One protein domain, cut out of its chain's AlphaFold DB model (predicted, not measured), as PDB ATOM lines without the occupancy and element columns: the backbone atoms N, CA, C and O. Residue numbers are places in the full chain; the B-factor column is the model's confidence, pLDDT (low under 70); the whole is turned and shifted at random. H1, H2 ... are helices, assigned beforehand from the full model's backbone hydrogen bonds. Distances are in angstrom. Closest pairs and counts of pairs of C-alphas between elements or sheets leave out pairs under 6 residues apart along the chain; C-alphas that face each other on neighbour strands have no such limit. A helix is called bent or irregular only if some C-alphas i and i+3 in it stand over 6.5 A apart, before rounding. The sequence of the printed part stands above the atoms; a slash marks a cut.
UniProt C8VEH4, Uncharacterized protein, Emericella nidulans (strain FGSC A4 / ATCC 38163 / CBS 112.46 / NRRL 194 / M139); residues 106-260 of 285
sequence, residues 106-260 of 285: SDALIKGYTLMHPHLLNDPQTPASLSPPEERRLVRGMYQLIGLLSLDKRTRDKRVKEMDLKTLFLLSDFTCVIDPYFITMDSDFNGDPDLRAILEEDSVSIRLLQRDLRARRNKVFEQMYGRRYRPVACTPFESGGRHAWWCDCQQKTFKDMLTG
ATOM      1  N   SER A 106     184.415 251.109 140.237       87.25
ATOM      2  CA  SER A 106     183.071 250.519 140.291       87.25
ATOM      3  C   SER A 106     183.084 249.141 140.946       87.25
ATOM      4  O   SER A 106     182.250 248.866 141.804       87.25
ATOM      5  N   ASP A 107     184.065 248.311 140.593       87.50
ATOM      6  CA  ASP A 107     184.164 246.932 141.070       87.50
ATOM      7  C   ASP A 107     184.478 246.910 142.571       87.50
ATOM      8  O   ASP A 107     183.862 246.160 143.330       87.50
ATOM      9  N   ALA A 108     185.379 247.794 143.010       82.50
ATOM     10  CA  ALA A 108     185.701 248.011 144.419       82.50
ATOM     11  C   ALA A 108     184.477 248.490 145.220       82.50
ATOM     12  O   ALA A 108     184.171 247.947 146.278       82.50
ATOM     13  N   LEU A 109     183.701 249.444 144.689       84.31
ATOM     14  CA  LEU A 109     182.481 249.938 145.341       84.31
ATOM     15  C   LEU A 109     181.424 248.835 145.522       84.31
ATOM     16  O   LEU A 109     180.838 248.712 146.600       84.31
ATOM     17  N   ILE A 110     181.196 248.011 144.495       86.94
ATOM     18  CA  ILE A 110     180.235 246.895 144.542       86.94
ATOM     19  C   ILE A 110     180.710 245.818 145.529       86.94
ATOM     20  O   ILE A 110     179.936 245.313 146.351       86.94
ATOM     21  N   LYS A 111     182.006 245.491 145.497       84.94
ATOM     22  CA  LYS A 111     182.613 244.526 146.417       84.94
ATOM     23  C   LYS A 111     182.540 245.011 147.864       84.94
ATOM     24  O   LYS A 111     182.129 244.245 148.734       84.94
ATOM     25  N   GLY A 112     182.878 246.275 148.112       80.06
ATOM     26  CA  GLY A 112     182.742 246.914 149.417       80.06
ATOM     27  C   GLY A 112     181.315 246.802 149.947       80.06
ATOM     28  O   GLY A 112     181.124 246.446 151.108       80.06
ATOM     29  N   TYR A 113     180.312 246.998 149.083       81.25
ATOM     30  CA  TYR A 113     178.898 246.928 149.476       81.25
ATOM     31  C   TYR A 113     178.559 245.529 149.965       81.25
ATOM     32  O   TYR A 113     178.029 245.354 151.059       81.25
ATOM     33  N   THR A 114     178.961 244.529 149.184       81.19
ATOM     34  CA  THR A 114     178.732 243.114 149.490       81.19
ATOM     35  C   THR A 114     179.398 242.695 150.802       81.19
ATOM     36  O   THR A 114     178.818 241.944 151.580       81.19
ATOM     37  N   LEU A 115     180.610 243.190 151.070       78.56
ATOM     38  CA  LEU A 115     181.355 242.867 152.289       78.56
ATOM     39  C   LEU A 115     180.767 243.528 153.541       78.56
ATOM     40  O   LEU A 115     180.824 242.943 154.619       78.56
ATOM     41  N   MET A 116     180.213 244.733 153.407       70.94
ATOM     42  CA  MET A 116     179.702 245.515 154.536       70.94
ATOM     43  C   MET A 116     178.217 245.297 154.808       70.94
ATOM     44  O   MET A 116     177.775 245.569 155.924       70.94
ATOM     45  N   HIS A 117     177.450 244.788 153.840       68.00
ATOM     46  CA  HIS A 117     176.025 244.495 154.013       68.00
ATOM     47  C   HIS A 117     175.714 243.685 155.288       68.00
ATOM     48  O   HIS A 117     174.846 244.121 156.044       68.00
ATOM     49  N   PRO A 118     176.471 242.624 155.650       58.78
ATOM     50  CA  PRO A 118     176.243 241.890 156.899       58.78
ATOM     51  C   PRO A 118     176.396 242.736 158.177       58.78
ATOM     52  O   PRO A 118     175.868 242.371 159.227       58.78
ATOM     53  N   HIS A 119     177.131 243.851 158.109       57.78
ATOM     54  CA  HIS A 119     177.416 244.745 159.233       57.78
ATOM     55  C   HIS A 119     176.505 245.980 159.283       57.78
ATOM     56  O   HIS A 119     176.386 246.593 160.344       57.78
ATOM     57  N   LEU A 120     175.833 246.334 158.181       58.12
ATOM     58  CA  LEU A 120     174.965 247.516 158.064       58.12
ATOM     59  C   LEU A 120     173.582 247.350 158.726       58.12
ATOM     60  O   LEU A 120     172.690 248.157 158.487       58.12
ATOM     61  N   LEU A 121     173.449 246.389 159.653       54.09
ATOM     62  CA  LEU A 121     172.218 245.974 160.339       54.09
ATOM     63  C   LEU A 121     171.232 245.295 159.377       54.09
ATOM     64  O   LEU A 121     171.306 245.453 158.167       54.09
ATOM     65  N   ASN A 122     170.308 244.506 159.926       57.34
ATOM     66  CA  ASN A 122     169.210 243.866 159.196       57.34
ATOM     67  C   ASN A 122     168.219 244.911 158.630       57.34
ATOM     68  O   ASN A 122     167.027 244.803 158.909       57.34
ATOM     69  N   ASP A 123     168.679 245.944 157.917       66.00
ATOM     70  CA  ASP A 123     167.825 246.942 157.285       66.00
ATOM     71  C   ASP A 123     167.108 246.264 156.108       66.00
ATOM     72  O   ASP A 123     167.729 245.978 155.076       66.00
ATOM     73  N   PRO A 124     165.795 245.984 156.230       68.38
ATOM     74  CA  PRO A 124     165.042 245.324 155.172       68.38
ATOM     75  C   PRO A 124     164.929 246.193 153.909       68.38
ATOM     76  O   PRO A 124     164.412 245.732 152.891       68.38
ATOM     77  N   GLN A 125     165.376 247.454 153.960       72.69
ATOM     78  CA  GLN A 125     165.369 248.371 152.829       72.69
ATOM     79  C   GLN A 125     166.553 248.168 151.879       72.69
ATOM     80  O   GLN A 125     166.449 248.594 150.732       72.69
ATOM     81  N   THR A 126     167.633 247.509 152.313       75.69
ATOM     82  CA  THR A 126     168.830 247.275 151.488       75.69
ATOM     83  C   THR A 126     169.035 245.786 151.207       75.69
ATOM     84  O   THR A 126     169.175 245.002 152.152       75.69
ATOM     85  N   PRO A 127     169.071 245.350 149.936       78.81
ATOM     86  CA  PRO A 127     169.227 243.939 149.612       78.81
ATOM     87  C   PRO A 127     170.664 243.463 149.859       78.81
ATOM     88  O   PRO A 127     171.617 244.218 149.673       78.81
ATOM     89  N   ALA A 128     170.818 242.188 150.229       79.69
ATOM     90  CA  ALA A 128     172.131 241.569 150.445       79.69
ATOM     91  C   ALA A 128     172.981 241.484 149.174       79.69
ATOM     92  O   ALA A 128     174.204 241.590 149.227       79.69
ATOM     93  N   SER A 129     172.315 241.340 148.032       84.75
ATOM     94  CA  SER A 129     172.932 241.347 146.712       84.75
ATOM     95  C   SER A 129     172.246 242.398 145.861       84.75
ATOM     96  O   SER A 129     171.017 242.458 145.835       84.75
ATOM     97  N   LEU A 130     173.040 243.200 145.162       87.12
ATOM     98  CA  LEU A 130     172.530 244.233 144.271       87.12
ATOM     99  C   LEU A 130     172.045 243.616 142.959       87.12
ATOM    100  O   LEU A 130     172.692 242.740 142.386       87.12
ATOM    101  N   SER A 131     170.914 244.097 142.459       90.00
ATOM    102  CA  SER A 131     170.517 243.892 141.072       90.00
ATOM    103  C   SER A 131     171.410 244.726 140.131       90.00
ATOM    104  O   SER A 131     171.967 245.745 140.552       90.00
ATOM    105  N   PRO A 132     171.523 244.393 138.828       90.06
ATOM    106  CA  PRO A 132     172.300 245.212 137.891       90.06
ATOM    107  C   PRO A 132     171.868 246.698 137.836       90.06
ATOM    108  O   PRO A 132     172.731 247.573 137.738       90.06
ATOM    109  N   PRO A 133     170.563 247.042 137.904       88.44
ATOM    110  CA  PRO A 133     170.117 248.419 138.130       88.44
ATOM    111  C   PRO A 133     170.655 249.077 139.405       88.44
ATOM    112  O   PRO A 133     171.072 250.235 139.368       88.44
ATOM    113  N   GLU A 134     170.634 248.365 140.529       88.44
ATOM    114  CA  GLU A 134     171.092 248.886 141.816       88.44
ATOM    115  C   GLU A 134     172.605 249.102 141.830       88.44
ATOM    116  O   GLU A 134     173.054 250.140 142.310       88.44
ATOM    117  N   GLU A 135     173.383 248.200 141.223       89.38
ATOM    118  CA  GLU A 135     174.823 248.389 141.012       89.38
ATOM    119  C   GLU A 135     175.099 249.674 140.228       89.38
ATOM    120  O   GLU A 135     175.938 250.485 140.629       89.38
ATOM    121  N   ARG A 136     174.349 249.922 139.142       89.06
ATOM    122  CA  ARG A 136     174.489 251.165 138.370       89.06
ATOM    123  C   ARG A 136     174.179 252.392 139.222       89.06
ATOM    124  O   ARG A 136     174.959 253.344 139.196       89.06
ATOM    125  N   ARG A 137     173.085 252.383 139.991       89.19
ATOM    126  CA  ARG A 137     172.715 253.503 140.875       89.19
ATOM    127  C   ARG A 137     173.754 253.730 141.969       89.19
ATOM    128  O   ARG A 137     174.090 254.886 142.223       89.19
ATOM    129  N   LEU A 138     174.285 252.659 142.561       88.62
ATOM    130  CA  LEU A 138     175.363 252.710 143.547       88.62
ATOM    131  C   LEU A 138     176.601 253.374 142.950       88.62
ATOM    132  O   LEU A 138     177.033 254.412 143.443       88.62
ATOM    133  N   VAL A 139     177.131 252.837 141.850       89.19
ATOM    134  CA  VAL A 139     178.337 253.369 141.199       89.19
ATOM    135  C   VAL A 139     178.154 254.841 140.816       89.19
ATOM    136  O   VAL A 139     179.009 255.671 141.126       89.19
ATOM    137  N   ARG A 140     177.010 255.197 140.214       91.62
ATOM    138  CA  ARG A 140     176.676 256.588 139.873       91.62
ATOM    139  C   ARG A 140     176.660 257.492 141.102       91.62
ATOM    140  O   ARG A 140     177.292 258.547 141.082       91.62
ATOM    141  N   GLY A 141     175.924 257.101 142.143       90.25
ATOM    142  CA  GLY A 141     175.781 257.888 143.365       90.25
ATOM    143  C   GLY A 141     177.125 258.120 144.044       90.25
ATOM    144  O   GLY A 141     177.435 259.245 144.424       90.25
ATOM    145  N   MET A 142     177.964 257.088 144.105       88.25
ATOM    146  CA  MET A 142     179.296 257.177 144.696       88.25
ATOM    147  C   MET A 142     180.232 258.085 143.895       88.25
ATOM    148  O   MET A 142     180.882 258.938 144.493       88.25
ATOM    149  N   TYR A 143     180.258 257.994 142.559       90.62
ATOM    150  CA  TYR A 143     181.030 258.933 141.734       90.62
ATOM    151  C   TYR A 143     180.590 260.384 141.941       90.62
ATOM    152  O   TYR A 143     181.427 261.270 142.108       90.62
ATOM    153  N   GLN A 144     179.281 260.636 141.988       92.25
ATOM    154  CA  GLN A 144     178.754 261.981 142.221       92.25
ATOM    155  C   GLN A 144     179.068 262.503 143.631       92.25
ATOM    156  O   GLN A 144     179.392 263.681 143.780       92.25
ATOM    157  N   LEU A 145     179.001 261.651 144.661       89.56
ATOM    158  CA  LEU A 145     179.381 262.026 146.026       89.56
ATOM    159  C   LEU A 145     180.872 262.343 146.130       89.56
ATOM    160  O   LEU A 145     181.219 263.359 146.723       89.56
ATOM    161  N   ILE A 146     181.734 261.518 145.531       87.75
ATOM    162  CA  ILE A 146     183.179 261.759 145.496       87.75
ATOM    163  C   ILE A 146     183.470 263.104 144.830       87.75
ATOM    164  O   ILE A 146     184.125 263.941 145.441       87.75
ATOM    165  N   GLY A 147     182.912 263.351 143.638       90.31
ATOM    166  CA  GLY A 147     183.089 264.625 142.937       90.31
ATOM    167  C   GLY A 147     182.661 265.817 143.795       90.31
ATOM    168  O   GLY A 147     183.425 266.759 143.973       90.31
ATOM    169  N   LEU A 148     181.488 265.744 144.436       91.69
ATOM    170  CA  LEU A 148     181.020 266.797 145.340       91.69
ATOM    171  C   LEU A 148     181.939 267.034 146.538       91.69
ATOM    172  O   LEU A 148     182.093 268.181 146.952       91.69
ATOM    173  N   LEU A 149     182.501 265.979 147.125       87.25
ATOM    174  CA  LEU A 149     183.414 266.098 148.262       87.25
ATOM    175  C   LEU A 149     184.749 266.732 147.856       87.25
ATOM    176  O   LEU A 149     185.342 267.430 148.669       87.25
ATOM    177  N   SER A 150     185.170 266.555 146.603       87.25
ATOM    178  CA  SER A 150     186.386 267.161 146.046       87.25
ATOM    179  C   SER A 150     186.251 268.643 145.689       87.25
ATOM    180  O   SER A 150     187.261 269.316 145.500       87.25
ATOM    181  N   LEU A 151     185.030 269.174 145.600       89.88
ATOM    182  CA  LEU A 151     184.800 270.580 145.273       89.88
ATOM    183  C   LEU A 151     184.952 271.489 146.495       89.88
ATOM    184  O   LEU A 151     184.511 271.168 147.605       89.88
ATOM    185  N   ASP A 152     185.455 272.704 146.258       90.06
ATOM    186  CA  ASP A 152     185.392 273.770 147.251       90.06
ATOM    187  C   ASP A 152     183.933 274.084 147.626       90.06
ATOM    188  O   ASP A 152     182.998 273.921 146.831       90.06
ATOM    189  N   LYS A 153     183.728 274.588 148.847       88.56
ATOM    190  CA  LYS A 153     182.391 274.832 149.402       88.56
ATOM    191  C   LYS A 153     181.495 275.664 148.478       88.56
ATOM    192  O   LYS A 153     180.318 275.347 148.334       88.56
ATOM    193  N   ARG A 154     182.018 276.717 147.842       93.06
ATOM    194  CA  ARG A 154     181.207 277.617 147.010       93.06
ATOM    195  C   ARG A 154     180.746 276.909 145.739       93.06
ATOM    196  O   ARG A 154     179.578 277.034 145.362       93.06
ATOM    197  N   THR A 155     181.646 276.188 145.078       94.12
ATOM    198  CA  THR A 155     181.323 275.437 143.858       94.12
ATOM    199  C   THR A 155     180.373 274.282 144.162       94.12
ATOM    200  O   THR A 155     179.382 274.093 143.452       94.12
ATOM    201  N   ARG A 156     180.593 273.584 145.280       93.56
ATOM    202  CA  ARG A 156     179.711 272.534 145.796       93.56
ATOM    203  C   ARG A 156     178.294 273.040 146.063       93.56
ATOM    204  O   ARG A 156     177.336 272.455 145.560       93.56
ATOM    205  N   ASP A 157     178.150 274.160 146.774       93.81
ATOM    206  CA  ASP A 157     176.847 274.766 147.082       93.81
ATOM    207  C   ASP A 157     176.084 275.145 145.804       93.81
ATOM    208  O   ASP A 157     174.873 274.914 145.692       93.81
ATOM    209  N   LYS A 158     176.793 275.698 144.809       95.50
ATOM    210  CA  LYS A 158     176.218 276.000 143.493       95.50
ATOM    211  C   LYS A 158     175.731 274.724 142.804       95.50
ATOM    212  O   LYS A 158     174.576 274.682 142.380       95.50
ATOM    213  N   ARG A 159     176.565 273.680 142.745       94.44
ATOM    214  CA  ARG A 159     176.212 272.404 142.111       94.44
ATOM    215  C   ARG A 159     174.989 271.776 142.776       94.44
ATOM    216  O   ARG A 159     174.040 271.445 142.077       94.44
ATOM    217  N   VAL A 160     174.959 271.688 144.108       95.25
ATOM    218  CA  VAL A 160     173.805 271.161 144.862       95.25
ATOM    219  C   VAL A 160     172.539 271.961 144.560       95.25
ATOM    220  O   VAL A 160     171.462 271.389 144.392       95.25
ATOM    221  N   LYS A 161     172.637 273.290 144.444       95.44
ATOM    222  CA  LYS A 161     171.492 274.137 144.095       95.44
ATOM    223  C   LYS A 161     170.935 273.821 142.700       95.44
ATOM    224  O   LYS A 161     169.721 273.913 142.525       95.44
ATOM    225  N   GLU A 162     171.785 273.465 141.747       94.62
ATOM    226  CA  GLU A 162     171.426 273.190 140.348       94.62
ATOM    227  C   GLU A 162     170.983 271.737 140.097       94.62
ATOM    228  O   GLU A 162     170.435 271.453 139.035       94.62
ATOM    229  N   MET A 163     171.165 270.832 141.066       94.44
ATOM    230  CA  MET A 163     170.754 269.430 140.939       94.44
ATOM    231  C   MET A 163     169.242 269.264 140.782       94.44
ATOM    232  O   MET A 163     168.440 269.919 141.459       94.44
ATOM    233  N   ASP A 164     168.868 268.315 139.926       91.06
ATOM    234  CA  ASP A 164     167.499 267.840 139.804       91.06
ATOM    235  C   ASP A 164     167.061 267.053 141.057       91.06
ATOM    236  O   ASP A 164     167.873 266.597 141.869       91.06
ATOM    237  N   LEU A 165     165.747 266.891 141.227       88.38
ATOM    238  CA  LEU A 165     165.198 266.244 142.416       88.38
ATOM    239  C   LEU A 165     165.555 264.751 142.509       88.38
ATOM    240  O   LEU A 165     165.750 264.264 143.622       88.38
ATOM    241  N   LYS A 166     165.664 264.033 141.385       87.81
ATOM    242  CA  LYS A 166     166.007 262.602 141.358       87.81
ATOM    243  C   LYS A 166     167.432 262.384 141.863       87.81
ATOM    244  O   LYS A 166     167.651 261.567 142.752       87.81
ATOM    245  N   THR A 167     168.382 263.180 141.381       90.06
ATOM    246  CA  THR A 167     169.766 263.201 141.863       90.06
ATOM    247  C   THR A 167     169.818 263.600 143.343       90.06
ATOM    248  O   THR A 167     170.503 262.953 144.131       90.06
ATOM    249  N   LEU A 168     169.047 264.608 143.766       91.19
ATOM    250  CA  LEU A 168     168.979 265.001 145.179       91.19
ATOM    251  C   LEU A 168     168.463 263.878 146.086       91.19
ATOM    252  O   LEU A 168     169.003 263.707 147.176       91.19
ATOM    253  N   PHE A 169     167.449 263.116 145.662       87.31
ATOM    254  CA  PHE A 169     167.011 261.921 146.384       87.31
ATOM    255  C   PHE A 169     168.141 260.899 146.478       87.31
ATOM    256  O   PHE A 169     168.536 260.562 147.593       87.31
ATOM    257  N   LEU A 170     168.718 260.516 145.336       88.00
ATOM    258  CA  LEU A 170     169.767 259.503 145.232       88.00
ATOM    259  C   LEU A 170     170.919 259.775 146.202       88.00
ATOM    260  O   LEU A 170     171.259 258.945 147.041       88.00
ATOM    261  N   LEU A 171     171.493 260.976 146.119       89.69
ATOM    262  CA  LEU A 171     172.652 261.359 146.921       89.69
ATOM    263  C   LEU A 171     172.283 261.560 148.395       89.69
ATOM    264  O   LEU A 171     173.064 261.227 149.290       89.69
ATOM    265  N   SER A 172     171.080 262.077 148.674       87.31
ATOM    266  CA  SER A 172     170.611 262.203 150.054       87.31
ATOM    267  C   SER A 172     170.431 260.843 150.721       87.31
ATOM    268  O   SER A 172     170.737 260.739 151.901       87.31
ATOM    269  N   ASP A 173     169.992 259.818 149.992       81.56
ATOM    270  CA  ASP A 173     169.781 258.471 150.525       81.56
ATOM    271  C   ASP A 173     171.111 257.755 150.741       81.56
ATOM    272  O   ASP A 173     171.345 257.208 151.818       81.56
ATOM    273  N   PHE A 174     172.033 257.839 149.776       80.62
ATOM    274  CA  PHE A 174     173.362 257.247 149.928       80.62
ATOM    275  C   PHE A 174     174.117 257.816 151.122       80.62
ATOM    276  O   PHE A 174     174.678 257.051 151.892       80.62
ATOM    277  N   THR A 175     174.042 259.124 151.373       76.62
ATOM    278  CA  THR A 175     174.652 259.705 152.585       76.62
ATOM    279  C   THR A 175     173.962 259.283 153.892       76.62
ATOM    280  O   THR A 175     174.505 259.525 154.966       76.62
ATOM    281  N   CYS A 176     172.754 258.700 153.849       70.56
ATOM    282  CA  CYS A 176     172.084 258.125 155.028       70.56
ATOM    283  C   CYS A 176     172.487 256.678 155.301       70.56
ATOM    284  O   CYS A 176     172.551 256.290 156.465       70.56
ATOM    285  N   VAL A 177     172.638 255.896 154.231       63.88
ATOM    286  CA  VAL A 177     172.748 254.432 154.276       63.88
ATOM    287  C   VAL A 177     174.202 253.982 154.185       63.88
ATOM    288  O   VAL A 177     174.594 253.016 154.829       63.88
ATOM    289  N   ILE A 178     175.015 254.702 153.416       64.94
ATOM    290  CA  ILE A 178     176.427 254.405 153.220       64.94
ATOM    291  C   ILE A 178     177.219 255.374 154.082       64.94
ATOM    292  O   ILE A 178     177.266 256.579 153.818       64.94
ATOM    293  N   ASP A 179     177.824 254.835 155.140       64.06
ATOM    294  CA  ASP A 179     178.802 255.580 155.921       64.06
ATOM    295  C   ASP A 179     179.929 256.025 154.973       64.06
ATOM    296  O   ASP A 179     180.485 255.189 154.275       64.06
ATOM    297  N   PRO A 180     180.297 257.308 154.909       58.09
ATOM    298  CA  PRO A 180     181.369 257.784 154.038       58.09
ATOM    299  C   PRO A 180     182.720 257.088 154.256       58.09
ATOM    300  O   PRO A 180     183.513 257.011 153.317       58.09
ATOM    301  N   TYR A 181     182.976 256.523 155.442       61.06
ATOM    302  CA  TYR A 181     184.147 255.675 155.695       61.06
ATOM    303  C   TYR A 181     184.171 254.413 154.817       61.06
ATOM    304  O   TYR A 181     185.238 253.853 154.565       61.06
ATOM    305  N   PHE A 182     183.030 254.004 154.266       61.91
ATOM    306  CA  PHE A 182     182.918 252.977 153.234       61.91
ATOM    307  C   PHE A 182     183.746 253.299 151.984       61.91
ATOM    308  O   PHE A 182     184.307 252.394 151.375       61.91
ATOM    309  N   ILE A 183     183.888 254.586 151.637       58.56
ATOM    310  CA  ILE A 183     184.748 255.032 150.532       58.56
ATOM    311  C   ILE A 183     186.221 254.719 150.837       58.56
ATOM    312  O   ILE A 183     186.990 254.475 149.919       58.56
ATOM    313  N   THR A 184     186.620 254.690 152.112       55.44
ATOM    314  CA  THR A 184     188.024 254.532 152.545       55.44
ATOM    315  C   THR A 184     188.434 253.105 152.908       55.44
ATOM    316  O   THR A 184     189.617 252.830 153.070       55.44
ATOM    317  N   MET A 185     187.481 252.182 153.071       54.53
ATOM    318  CA  MET A 185     187.754 250.833 153.593       54.53
ATOM    319  C   MET A 185     188.318 249.861 152.545       54.53
ATOM    320  O   MET A 185     188.853 248.820 152.920       54.53
ATOM    321  N   ASP A 186     188.249 250.186 151.252       59.19
ATOM    322  CA  ASP A 186     188.868 249.368 150.205       59.19
ATOM    323  C   ASP A 186     190.329 249.800 149.958       59.19
ATOM    324  O   ASP A 186     190.655 250.990 149.898       59.19
ATOM    325  N   SER A 187     191.228 248.824 149.813       52.88
ATOM    326  CA  SER A 187     192.661 249.028 149.567       52.88
ATOM    327  C   SER A 187     192.938 249.852 148.310       52.88
ATOM    328  O   SER A 187     193.926 250.584 148.273       52.88
ATOM    329  N   ASP A 188     192.049 249.785 147.317       58.12
ATOM    330  CA  ASP A 188     192.185 250.543 146.070       58.12
ATOM    331  C   ASP A 188     191.831 252.032 146.241       58.12
ATOM    332  O   ASP A 188     192.329 252.878 145.497       58.12
ATOM    333  N   PHE A 189     191.022 252.377 147.249       55.12
ATOM    334  CA  PHE A 189     190.709 253.764 147.605       55.12
ATOM    335  C   PHE A 189     191.703 254.352 148.613       55.12
ATOM    336  O   PHE A 189     192.015 255.538 148.529       55.12
ATOM    337  N   ASN A 190     192.268 253.528 149.503       51.22
ATOM    338  CA  ASN A 190     193.360 253.931 150.401       51.22
ATOM    339  C   ASN A 190     194.631 254.382 149.662       51.22
ATOM    340  O   ASN A 190     195.482 255.047 150.254       51.22
ATOM    341  N   GLY A 191     194.764 254.014 148.385       56.62
ATOM    342  CA  GLY A 191     195.856 254.437 147.517       56.62
ATOM    343  C   GLY A 191     195.671 255.806 146.856       56.62
ATOM    344  O   GLY A 191     196.627 256.270 146.239       56.62
ATOM    345  N   ASP A 192     194.496 256.449 146.949       67.69
ATOM    346  CA  ASP A 192     194.295 257.809 146.427       67.69
ATOM    347  C   ASP A 192     194.532 258.840 147.549       67.69
ATOM    348  O   ASP A 192     193.645 259.053 148.384       67.69
ATOM    349  N   PRO A 193     195.727 259.463 147.610       70.19
ATOM    350  CA  PRO A 193     196.072 260.395 148.677       70.19
ATOM    351  C   PRO A 193     195.182 261.640 148.675       70.19
ATOM    352  O   PRO A 193     194.928 262.182 149.747       70.19
ATOM    353  N   ASP A 194     194.663 262.060 147.516       70.50
ATOM    354  CA  ASP A 194     193.828 263.257 147.403       70.50
ATOM    355  C   ASP A 194     192.457 263.000 148.034       70.50
ATOM    356  O   ASP A 194     191.961 263.790 148.836       70.50
ATOM    357  N   LEU A 195     191.859 261.846 147.729       70.19
ATOM    358  CA  LEU A 195     190.581 261.456 148.319       70.19
ATOM    359  C   LEU A 195     190.708 261.198 149.821       70.19
ATOM    360  O   LEU A 195     189.826 261.565 150.598       70.19
ATOM    361  N   ARG A 196     191.814 260.577 150.232       73.31
ATOM    362  CA  ARG A 196     192.116 260.346 151.638       73.31
ATOM    363  C   ARG A 196     192.267 261.665 152.394       73.31
ATOM    364  O   ARG A 196     191.638 261.805 153.435       73.31
ATOM    365  N   ALA A 197     193.007 262.631 151.851       72.88
ATOM    366  CA  ALA A 197     193.134 263.961 152.442       72.88
ATOM    367  C   ALA A 197     191.763 264.640 152.586       72.88
ATOM    368  O   ALA A 197     191.423 265.090 153.673       72.88
ATOM    369  N   ILE A 198     190.919 264.601 151.548       72.12
ATOM    370  CA  ILE A 198     189.552 265.154 151.600       72.12
ATOM    371  C   ILE A 198     188.721 264.529 152.737       72.12
ATOM    372  O   ILE A 198     187.978 265.230 153.427       72.12
ATOM    373  N   LEU A 199     188.822 263.212 152.934       69.94
ATOM    374  CA  LEU A 199     188.014 262.475 153.912       69.94
ATOM    375  C   LEU A 199     188.579 262.550 155.342       69.94
ATOM    376  O   LEU A 199     187.803 262.570 156.299       69.94
ATOM    377  N   GLU A 200     189.903 262.606 155.498       71.81
ATOM    378  CA  GLU A 200     190.587 262.714 156.793       71.81
ATOM    379  C   GLU A 200     190.590 264.154 157.330       71.81
ATOM    380  O   GLU A 200     190.370 264.351 158.527       71.81
ATOM    381  N   GLU A 201     190.785 265.161 156.472       67.44
ATOM    382  CA  GLU A 201     190.841 266.570 156.886       67.44
ATOM    383  C   GLU A 201     189.463 267.134 157.257       67.44
ATOM    384  O   GLU A 201     189.374 268.024 158.106       67.44
ATOM    385  N   ASP A 202     188.377 266.615 156.670       67.12
ATOM    386  CA  ASP A 202     187.039 267.178 156.864       67.12
ATOM    387  C   ASP A 202     185.933 266.112 156.963       67.12
ATOM    388  O   ASP A 202     184.944 266.100 156.224       67.12
ATOM    389  N   SER A 203     186.040 265.236 157.966       65.56
ATOM    390  CA  SER A 203     184.949 264.316 158.349       65.56
ATOM    391  C   SER A 203     183.607 265.032 158.618       65.56
ATOM    392  O   SER A 203     182.528 264.435 158.523       65.56
ATOM    393  N   VAL A 204     183.642 266.339 158.911       72.50
ATOM    394  CA  VAL A 204     182.460 267.192 159.088       72.50
ATOM    395  C   VAL A 204     181.811 267.533 157.741       72.50
ATOM    396  O   VAL A 204     180.576 267.583 157.669       72.50
ATOM    397  N   SER A 205     182.587 267.691 156.663       75.31
ATOM    398  CA  SER A 205     182.095 268.033 155.323       75.31
ATOM    399  C   SER A 205     181.054 267.057 154.811       75.31
ATOM    400  O   SER A 205     180.099 267.490 154.169       75.31
ATOM    401  N   ILE A 206     181.156 265.765 155.128       77.88
ATOM    402  CA  ILE A 206     180.167 264.807 154.632       77.88
ATOM    403  C   ILE A 206     178.821 264.973 155.344       77.88
ATOM    404  O   ILE A 206     177.767 264.958 154.706       77.88
ATOM    405  N   ARG A 207     178.832 265.208 156.662       80.25
ATOM    406  CA  ARG A 207     177.600 265.504 157.416       80.25
ATOM    407  C   ARG A 207     176.972 266.819 156.956       80.25
ATOM    408  O   ARG A 207     175.748 266.920 156.867       80.25
ATOM    409  N   LEU A 208     177.797 267.821 156.645       85.25
ATOM    410  CA  LEU A 208     177.332 269.080 156.065       85.25
ATOM    411  C   LEU A 208     176.722 268.853 154.678       85.25
ATOM    412  O   LEU A 208     175.591 269.276 154.453       85.25
ATOM    413  N   LEU A 209     177.396 268.107 153.801       87.56
ATOM    414  CA  LEU A 209     176.893 267.766 152.474       87.56
ATOM    415  C   LEU A 209     175.559 267.017 152.555       87.56
ATOM    416  O   LEU A 209     174.609 267.378 151.864       87.56
ATOM    417  N   GLN A 210     175.440 266.032 153.448       86.38
ATOM    418  CA  GLN A 210     174.183 265.333 153.706       86.38
ATOM    419  C   GLN A 210     173.067 266.307 154.102       86.38
ATOM    420  O   GLN A 210     171.952 266.238 153.573       86.38
ATOM    421  N   ARG A 211     173.341 267.212 155.050       87.94
ATOM    422  CA  ARG A 211     172.372 268.219 155.495       87.94
ATOM    423  C   ARG A 211     171.945 269.113 154.332       87.94
ATOM    424  O   ARG A 211     170.750 269.360 154.175       87.94
ATOM    425  N   ASP A 212     172.894 269.560 153.522       91.50
ATOM    426  CA  ASP A 212     172.658 270.510 152.440       91.50
ATOM    427  C   ASP A 212     171.881 269.848 151.281       91.50
ATOM    428  O   ASP A 212     170.892 270.413 150.804       91.50
ATOM    429  N   LEU A 213     172.215 268.599 150.921       92.25
ATOM    430  CA  LEU A 213     171.452 267.770 149.977       92.25
ATOM    431  C   LEU A 213     170.006 267.566 150.449       92.25
ATOM    432  O   LEU A 213     169.063 267.815 149.696       92.25
ATOM    433  N   ARG A 214     169.799 267.174 151.716       89.19
ATOM    434  CA  ARG A 214     168.454 266.975 152.291       89.19
ATOM    435  C   ARG A 214     167.648 268.273 152.325       89.19
ATOM    436  O   ARG A 214     166.464 268.266 151.987       89.19
ATOM    437  N   ALA A 215     168.270 269.382 152.723       91.06
ATOM    438  CA  ALA A 215     167.622 270.688 152.752       91.06
ATOM    439  C   ALA A 215     167.189 271.116 151.343       91.06
ATOM    440  O   ALA A 215     166.044 271.536 151.145       91.06
ATOM    441  N   ARG A 216     168.070 270.949 150.347       94.56
ATOM    442  CA  ARG A 216     167.758 271.274 148.954       94.56
ATOM    443  C   ARG A 216     166.664 270.374 148.390       94.56
ATOM    444  O   ARG A 216     165.711 270.909 147.829       94.56
ATOM    445  N   ARG A 217     166.747 269.056 148.598       91.88
ATOM    446  CA  ARG A 217     165.713 268.079 148.219       91.88
ATOM    447  C   ARG A 217     164.348 268.480 148.761       91.88
ATOM    448  O   ARG A 217     163.403 268.610 147.993       91.88
ATOM    449  N   ASN A 218     164.252 268.725 150.069       89.44
ATOM    450  CA  ASN A 218     162.989 269.081 150.717       89.44
ATOM    451  C   ASN A 218     162.407 270.379 150.140       89.44
ATOM    452  O   ASN A 218     161.209 270.441 149.881       89.44
ATOM    453  N   LYS A 219     163.257 271.385 149.891       92.75
ATOM    454  CA  LYS A 219     162.850 272.653 149.273       92.75
ATOM    455  C   LYS A 219     162.329 272.457 147.848       92.75
ATOM    456  O   LYS A 219     161.279 272.990 147.512       92.75
ATOM    457  N   VAL A 220     163.055 271.715 147.011       90.38
ATOM    458  CA  VAL A 220     162.665 271.448 145.614       90.38
ATOM    459  C   VAL A 220     161.381 270.616 145.561       90.38
ATOM    460  O   VAL A 220     160.482 270.922 144.783       90.38
ATOM    461  N   PHE A 221     161.250 269.620 146.437       86.75
ATOM    462  CA  PHE A 221     160.035 268.825 146.586       86.75
ATOM    463  C   PHE A 221     158.829 269.692 146.975       86.75
ATOM    464  O   PHE A 221     157.794 269.634 146.319       86.75
ATOM    465  N   GLU A 222     158.960 270.537 148.001       87.62
ATOM    466  CA  GLU A 222     157.881 271.429 148.446       87.62
ATOM    467  C   GLU A 222     157.469 272.423 147.356       87.62
ATOM    468  O   GLU A 222     156.278 272.639 147.147       87.62
ATOM    469  N   GLN A 223     158.433 272.957 146.600       88.44
ATOM    470  CA  GLN A 223     158.168 273.835 145.458       88.44
ATOM    471  C   GLN A 223     157.375 273.140 144.344       88.44
ATOM    472  O   GLN A 223     156.522 273.774 143.732       88.44
ATOM    473  N   MET A 224     157.647 271.861 144.070       83.88
ATOM    474  CA  MET A 224     156.979 271.130 142.986       83.88
ATOM    475  C   MET A 224     155.635 270.524 143.388       83.88
ATOM    476  O   MET A 224     154.735 270.447 142.557       83.88
ATOM    477  N   TYR A 225     155.489 270.099 144.642       78.88
ATOM    478  CA  TYR A 225     154.313 269.354 145.102       78.88
ATOM    479  C   TYR A 225     153.425 270.125 146.082       78.88
ATOM    480  O   TYR A 225     152.406 269.592 146.512       78.88
ATOM    481  N   GLY A 226     153.806 271.343 146.478       81.38
ATOM    482  CA  GLY A 226     153.035 272.179 147.405       81.38
ATOM    483  C   GLY A 226     152.955 271.636 148.835       81.38
ATOM    484  O   GLY A 226     152.136 272.097 149.623       81.38
ATOM    485  N   ARG A 227     153.781 270.640 149.187       80.38
ATOM    486  CA  ARG A 227     153.796 270.010 150.516       80.38
ATOM    487  C   ARG A 227     155.188 269.549 150.917       80.38
ATOM    488  O   ARG A 227     156.020 269.221 150.077       80.38
ATOM    489  N   ARG A 228     155.425 269.464 152.226       81.50
ATOM    490  CA  ARG A 228     156.714 269.027 152.778       81.50
ATOM    491  C   ARG A 228     156.956 267.540 152.539       81.50
ATOM    492  O   ARG A 228     156.078 266.717 152.779       81.50
ATOM    493  N   TYR A 229     158.191 267.207 152.181       78.81
ATOM    494  CA  TYR A 229     158.675 265.830 152.165       78.81
ATOM    495  C   TYR A 229     158.681 265.246 153.593       78.81
ATOM    496  O   TYR A 229     159.365 265.770 154.475       78.81
ATOM    497  N   ARG A 230     157.892 264.189 153.833       72.62
ATOM    498  CA  ARG A 230     157.706 263.549 155.152       72.62
ATOM    499  C   ARG A 230     157.669 262.021 155.026       72.62
ATOM    500  O   ARG A 230     156.588 261.441 155.041       72.62
ATOM    501  N   PRO A 231     158.823 261.357 154.914       65.44
ATOM    502  CA  PRO A 231     158.840 259.930 154.630       65.44
ATOM    503  C   PRO A 231     158.490 259.076 155.862       65.44
ATOM    504  O   PRO A 231     157.824 258.062 155.712       65.44
ATOM    505  N   VAL A 232     158.776 259.561 157.082       61.22
ATOM    506  CA  VAL A 232     158.453 258.899 158.369       61.22
ATOM    507  C   VAL A 232     156.972 258.507 158.500       61.22
ATOM    508  O   VAL A 232     156.652 257.532 159.168       61.22
ATOM    509  N   ALA A 233     156.056 259.238 157.859       55.34
ATOM    510  CA  ALA A 233     154.622 258.941 157.909       55.34
ATOM    511  C   ALA A 233     154.204 257.748 157.023       55.34
ATOM    512  O   ALA A 233     153.060 257.308 157.084       55.34
ATOM    513  N   CYS A 234     155.105 257.262 156.169       53.88
ATOM    514  CA  CYS A 234     154.788 256.438 155.002       53.88
ATOM    515  C   CYS A 234     155.665 255.181 154.893       53.88
ATOM    516  O   CYS A 234     155.469 254.370 153.991       53.88
ATOM    517  N   THR A 235     156.633 255.018 155.793       53.78
ATOM    518  CA  THR A 235     157.627 253.941 155.774       53.78
ATOM    519  C   THR A 235     157.729 253.327 157.168       53.78
ATOM    520  O   THR A 235     158.237 253.979 158.084       53.78
ATOM    521  N   PRO A 236     157.254 252.092 157.363       46.41
ATOM    522  CA  PRO A 236     157.089 251.524 158.698       46.41
ATOM    523  C   PRO A 236     158.396 251.044 159.352       46.41
ATOM    524  O   PRO A 236     158.340 250.526 160.462       46.41
ATOM    525  N   PHE A 237     159.554 251.177 158.692       50.44
ATOM    526  CA  PHE A 237     160.725 250.373 159.046       50.44
ATOM    527  C   PHE A 237     161.756 250.997 159.991       50.44
ATOM    528  O   PHE A 237     162.488 250.211 160.571       50.44
ATOM    529  N   GLU A 238     161.789 252.308 160.273       50.06
ATOM    530  CA  GLU A 238     162.729 252.833 161.289       50.06
ATOM    531  C   GLU A 238     162.299 254.140 161.977       50.06
ATOM    532  O   GLU A 238     161.678 255.032 161.387       50.06
ATOM    533  N   SER A 239     162.731 254.299 163.234       46.97
ATOM    534  CA  SER A 239     162.748 255.580 163.938       46.97
ATOM    535  C   SER A 239     163.758 256.532 163.275       46.97
ATOM    536  O   SER A 239     164.941 256.238 163.147       46.97
ATOM    537  N   GLY A 240     163.298 257.709 162.836       51.50
ATOM    538  CA  GLY A 240     164.175 258.763 162.297       51.50
ATOM    539  C   GLY A 240     164.216 258.916 160.771       51.50
ATOM    540  O   GLY A 240     164.888 259.829 160.292       51.50
ATOM    541  N   GLY A 241     163.464 258.115 160.005       52.97
ATOM    542  CA  GLY A 241     163.220 258.379 158.577       52.97
ATOM    543  C   GLY A 241     164.408 258.116 157.646       52.97
ATOM    544  O   GLY A 241     164.701 258.943 156.776       52.97
ATOM    545  N   ARG A 242     165.113 256.996 157.851       63.34
ATOM    546  CA  ARG A 242     166.134 256.491 156.921       63.34
ATOM    547  C   ARG A 242     165.472 255.666 155.823       63.34
ATOM    548  O   ARG A 242     164.706 254.757 156.135       63.34
ATOM    549  N   HIS A 243     165.779 255.988 154.566       71.19
ATOM    550  CA  HIS A 243     165.223 255.314 153.392       71.19
ATOM    551  C   HIS A 243     166.286 255.088 152.328       71.19
ATOM    552  O   HIS A 243     167.099 255.974 152.064       71.19
ATOM    553  N   ALA A 244     166.233 253.916 151.704       77.81
ATOM    554  CA  ALA A 244     167.073 253.537 150.578       77.81
ATOM    555  C   ALA A 244     166.240 253.555 149.286       77.81
ATOM    556  O   ALA A 244     165.995 252.512 148.682       77.81
ATOM    557  N   TRP A 245     165.764 254.731 148.844       81.44
ATOM    558  CA  TRP A 245     164.920 254.809 147.640       81.44
ATOM    559  C   TRP A 245     165.654 254.438 146.360       81.44
ATOM    560  O   TRP A 245     165.023 254.355 145.316       81.44
ATOM    561  N   TRP A 246     166.968 254.239 146.414       84.44
ATOM    562  CA  TRP A 246     167.769 253.726 145.312       84.44
ATOM    563  C   TRP A 246     167.652 252.200 145.145       84.44
ATOM    564  O   TRP A 246     167.992 251.700 144.073       84.44
ATOM    565  N   CYS A 247     167.143 251.468 146.144       85.31
ATOM    566  CA  CYS A 247     166.930 250.021 146.075       85.31
ATOM    567  C   CYS A 247     165.638 249.676 145.322       85.31
ATOM    568  O   CYS A 247     164.618 250.360 145.446       85.31
ATOM    569  N   ASP A 248     165.658 248.586 144.557       86.12
ATOM    570  CA  ASP A 248     164.537 248.085 143.760       86.12
ATOM    571  C   ASP A 248     163.342 247.710 144.641       86.12
ATOM    572  O   ASP A 248     162.197 248.040 144.321       86.12
ATOM    573  N   CYS A 249     163.601 247.107 145.806       81.94
ATOM    574  CA  CYS A 249     162.557 246.720 146.757       81.94
ATOM    575  C   CYS A 249     161.767 247.920 147.319       81.94
ATOM    576  O   CYS A 249     160.632 247.745 147.765       81.94
ATOM    577  N   GLN A 250     162.323 249.137 147.252       81.38
ATOM    578  CA  GLN A 250     161.685 250.367 147.728       81.38
ATOM    579  C   GLN A 250     161.062 251.215 146.607       81.38
ATOM    580  O   GLN A 250     160.288 252.125 146.908       81.38
ATOM    581  N   GLN A 251     161.322 250.918 145.324       82.06
ATOM    582  CA  GLN A 251     160.854 251.745 144.192       82.06
ATOM    583  C   GLN A 251     159.336 251.896 144.153       82.06
ATOM    584  O   GLN A 251     158.822 252.978 143.873       82.06
ATOM    585  N   LYS A 252     158.594 250.828 144.466       79.94
ATOM    586  CA  LYS A 252     157.127 250.876 144.487       79.94
ATOM    587  C   LYS A 252     156.617 251.844 145.558       79.94
ATOM    588  O   LYS A 252     155.790 252.701 145.262       79.94
ATOM    589  N   THR A 253     157.148 251.748 146.774       78.06
ATOM    590  CA  THR A 253     156.804 252.646 147.887       78.06
ATOM    591  C   THR A 253     157.212 254.087 147.581       78.06
ATOM    592  O   THR A 253     156.433 255.013 147.806       78.06
ATOM    593  N   PHE A 254     158.403 254.279 147.004       80.25
ATOM    594  CA  PHE A 254     158.875 255.581 146.533       80.25
ATOM    595  C   PHE A 254     157.900 256.184 145.513       80.25
ATOM    596  O   PHE A 254     157.496 257.342 145.636       80.25
ATOM    597  N   LYS A 255     157.428 255.367 144.565       77.88
ATOM    598  CA  LYS A 255     156.425 255.743 143.566       77.88
ATOM    599  C   LYS A 255     155.089 256.123 144.165       77.88
ATOM    600  O   LYS A 255     154.545 257.180 143.839       77.88
ATOM    601  N   ASP A 256     154.578 255.332 145.093       75.25
ATOM    602  CA  ASP A 256     153.331 255.654 145.777       75.25
ATOM    603  C   ASP A 256     153.449 256.968 146.579       75.25
ATOM    604  O   ASP A 256     152.501 257.759 146.635       75.25
ATOM    605  N   MET A 257     154.618 257.255 147.159       74.62
ATOM    606  CA  MET A 257     154.876 258.487 147.913       74.62
ATOM    607  C   MET A 257     154.966 259.717 147.000       74.62
ATOM    608  O   MET A 257     154.293 260.719 147.256       74.62
ATOM    609  N   LEU A 258     155.701 259.633 145.886       71.88
ATOM    610  CA  LEU A 258     155.774 260.710 144.892       71.88
ATOM    611  C   LEU A 258     154.420 260.970 144.206       71.88
ATOM    612  O   LEU A 258     154.087 262.118 143.911       71.88
ATOM    613  N   THR A 259     153.596 259.933 144.011       65.81
ATOM    614  CA  THR A 259     152.236 260.053 143.442       65.81
ATOM    615  C   THR A 259     151.190 260.550 144.444       65.81
ATOM    616  O   THR A 259     150.041 260.796 144.084       65.81
ATOM    617  N   GLY A 260     151.567 260.702 145.713       60.12
ATOM    618  CA  GLY A 260     150.679 261.155 146.772       60.12
ATOM    619  C   GLY A 260     149.711 260.114 147.321       60.12
ATOM    620  O   GLY A 260     148.957 260.433 148.239       60.12
TER     621      GLY A 260
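This is residues 106 to 260 of the 285 residues of an uncharacterized protein of Emericella nidulans (strain FGSC A4 / ATCC 38163 / CBS 112.46 / NRRL 194 / M139) (UniProt C8VEH4). Helices crossed at large angles make a rounded, compact body: short H4 lies in the middle, H2 crosses it on one side, and the longest helix, H7, packs on it on another. H1 meets residues 135 to 142 of H2 with its own residues 106 to 110 alone, H6 packs on residues 146 to 150 of H2, H3 packs on H7, and H8 lies at the periphery after a long loop, touching no helix. The printed part has 155 residues with eight named helices, H1 to H8 in order, and no named strand; the class is all helix. The radius of gyration of the C-alphas is 15.6 A, and the spans are 46 by 37 by 27 A.

H1, residues 106 to 119, begins at C-alpha 106 (183.071, 250.519, 140.291) and is 20.6 A long; it is only just irregular, with C-alphas 115 and 118 7.0 A apart. H2 is residues 132 to 150, 27.3 A. H3 is residues 153 to 162, H4 residues 165 to 177, H5 residues 180 to 183 and H6 residues 193 to 201. H7, residues 203 to 225, is 33.8 A long, from C-alpha 203 (184.949, 264.316, 158.349) to C-alpha 225 (154.313, 269.354, 145.102). H8, residues 248 to 258, is irregular, with C-alphas 249 and 252 7.2 A apart, and ends at C-alpha 258 (155.774, 260.710, 144.892).

H2 is the hub, touching four helices. Residues 106 to 110 of H1 touch it, about perpendicular at 79 degrees; the closest C-alphas are Ser 106 and Val 139, 5.6 A. H4 touches H2 about perpendicular at 88 degrees, closest at the C-alphas of Gly 141 and Leu 171, 5.9 A. H6 touches residues 146 to 150 of H2, closest at the C-alphas of Ser 150 and Ile 198, 6.7 A. H7 and H2 only just touch, with 3 pairs of C-alphas within 8 A, the closest Leu 149 and Ile 206, 7.3 A. H4 and H7 touch with 17 such pairs, opposite ways at a steep tilt of 38 degrees; the closest are Leu 168 and Arg 217, 5.4 A. H3 touches H7 the same way at a shallow tilt of 24 degrees, closest at the C-alphas of Val 160 and Leu 213, 6.6 A. H5 and H2 are near each other. H8 and H2 are close but not clearly touching, with the C-alphas of Glu 134 and Asp 248 6.9 A apart. Every O i to N i+4 pair is within hydrogen-bond range in H2, H3, H4 and H6, against 8 of 10 in H1, 18 of 19 in H7 and 5 of 7 in H8; H5 is too short for such a pair.

The C-alphas farthest apart are Gly 191 and Gly 226, 46.4 A. The printed part has no cut. The links H1 to H2 and H7 to H8 are long, with 12 and 22 residues. The mean pLDDT of the printed part is 77.7; 42 residues are under 70, among them 177 to 192 and 231 to 242.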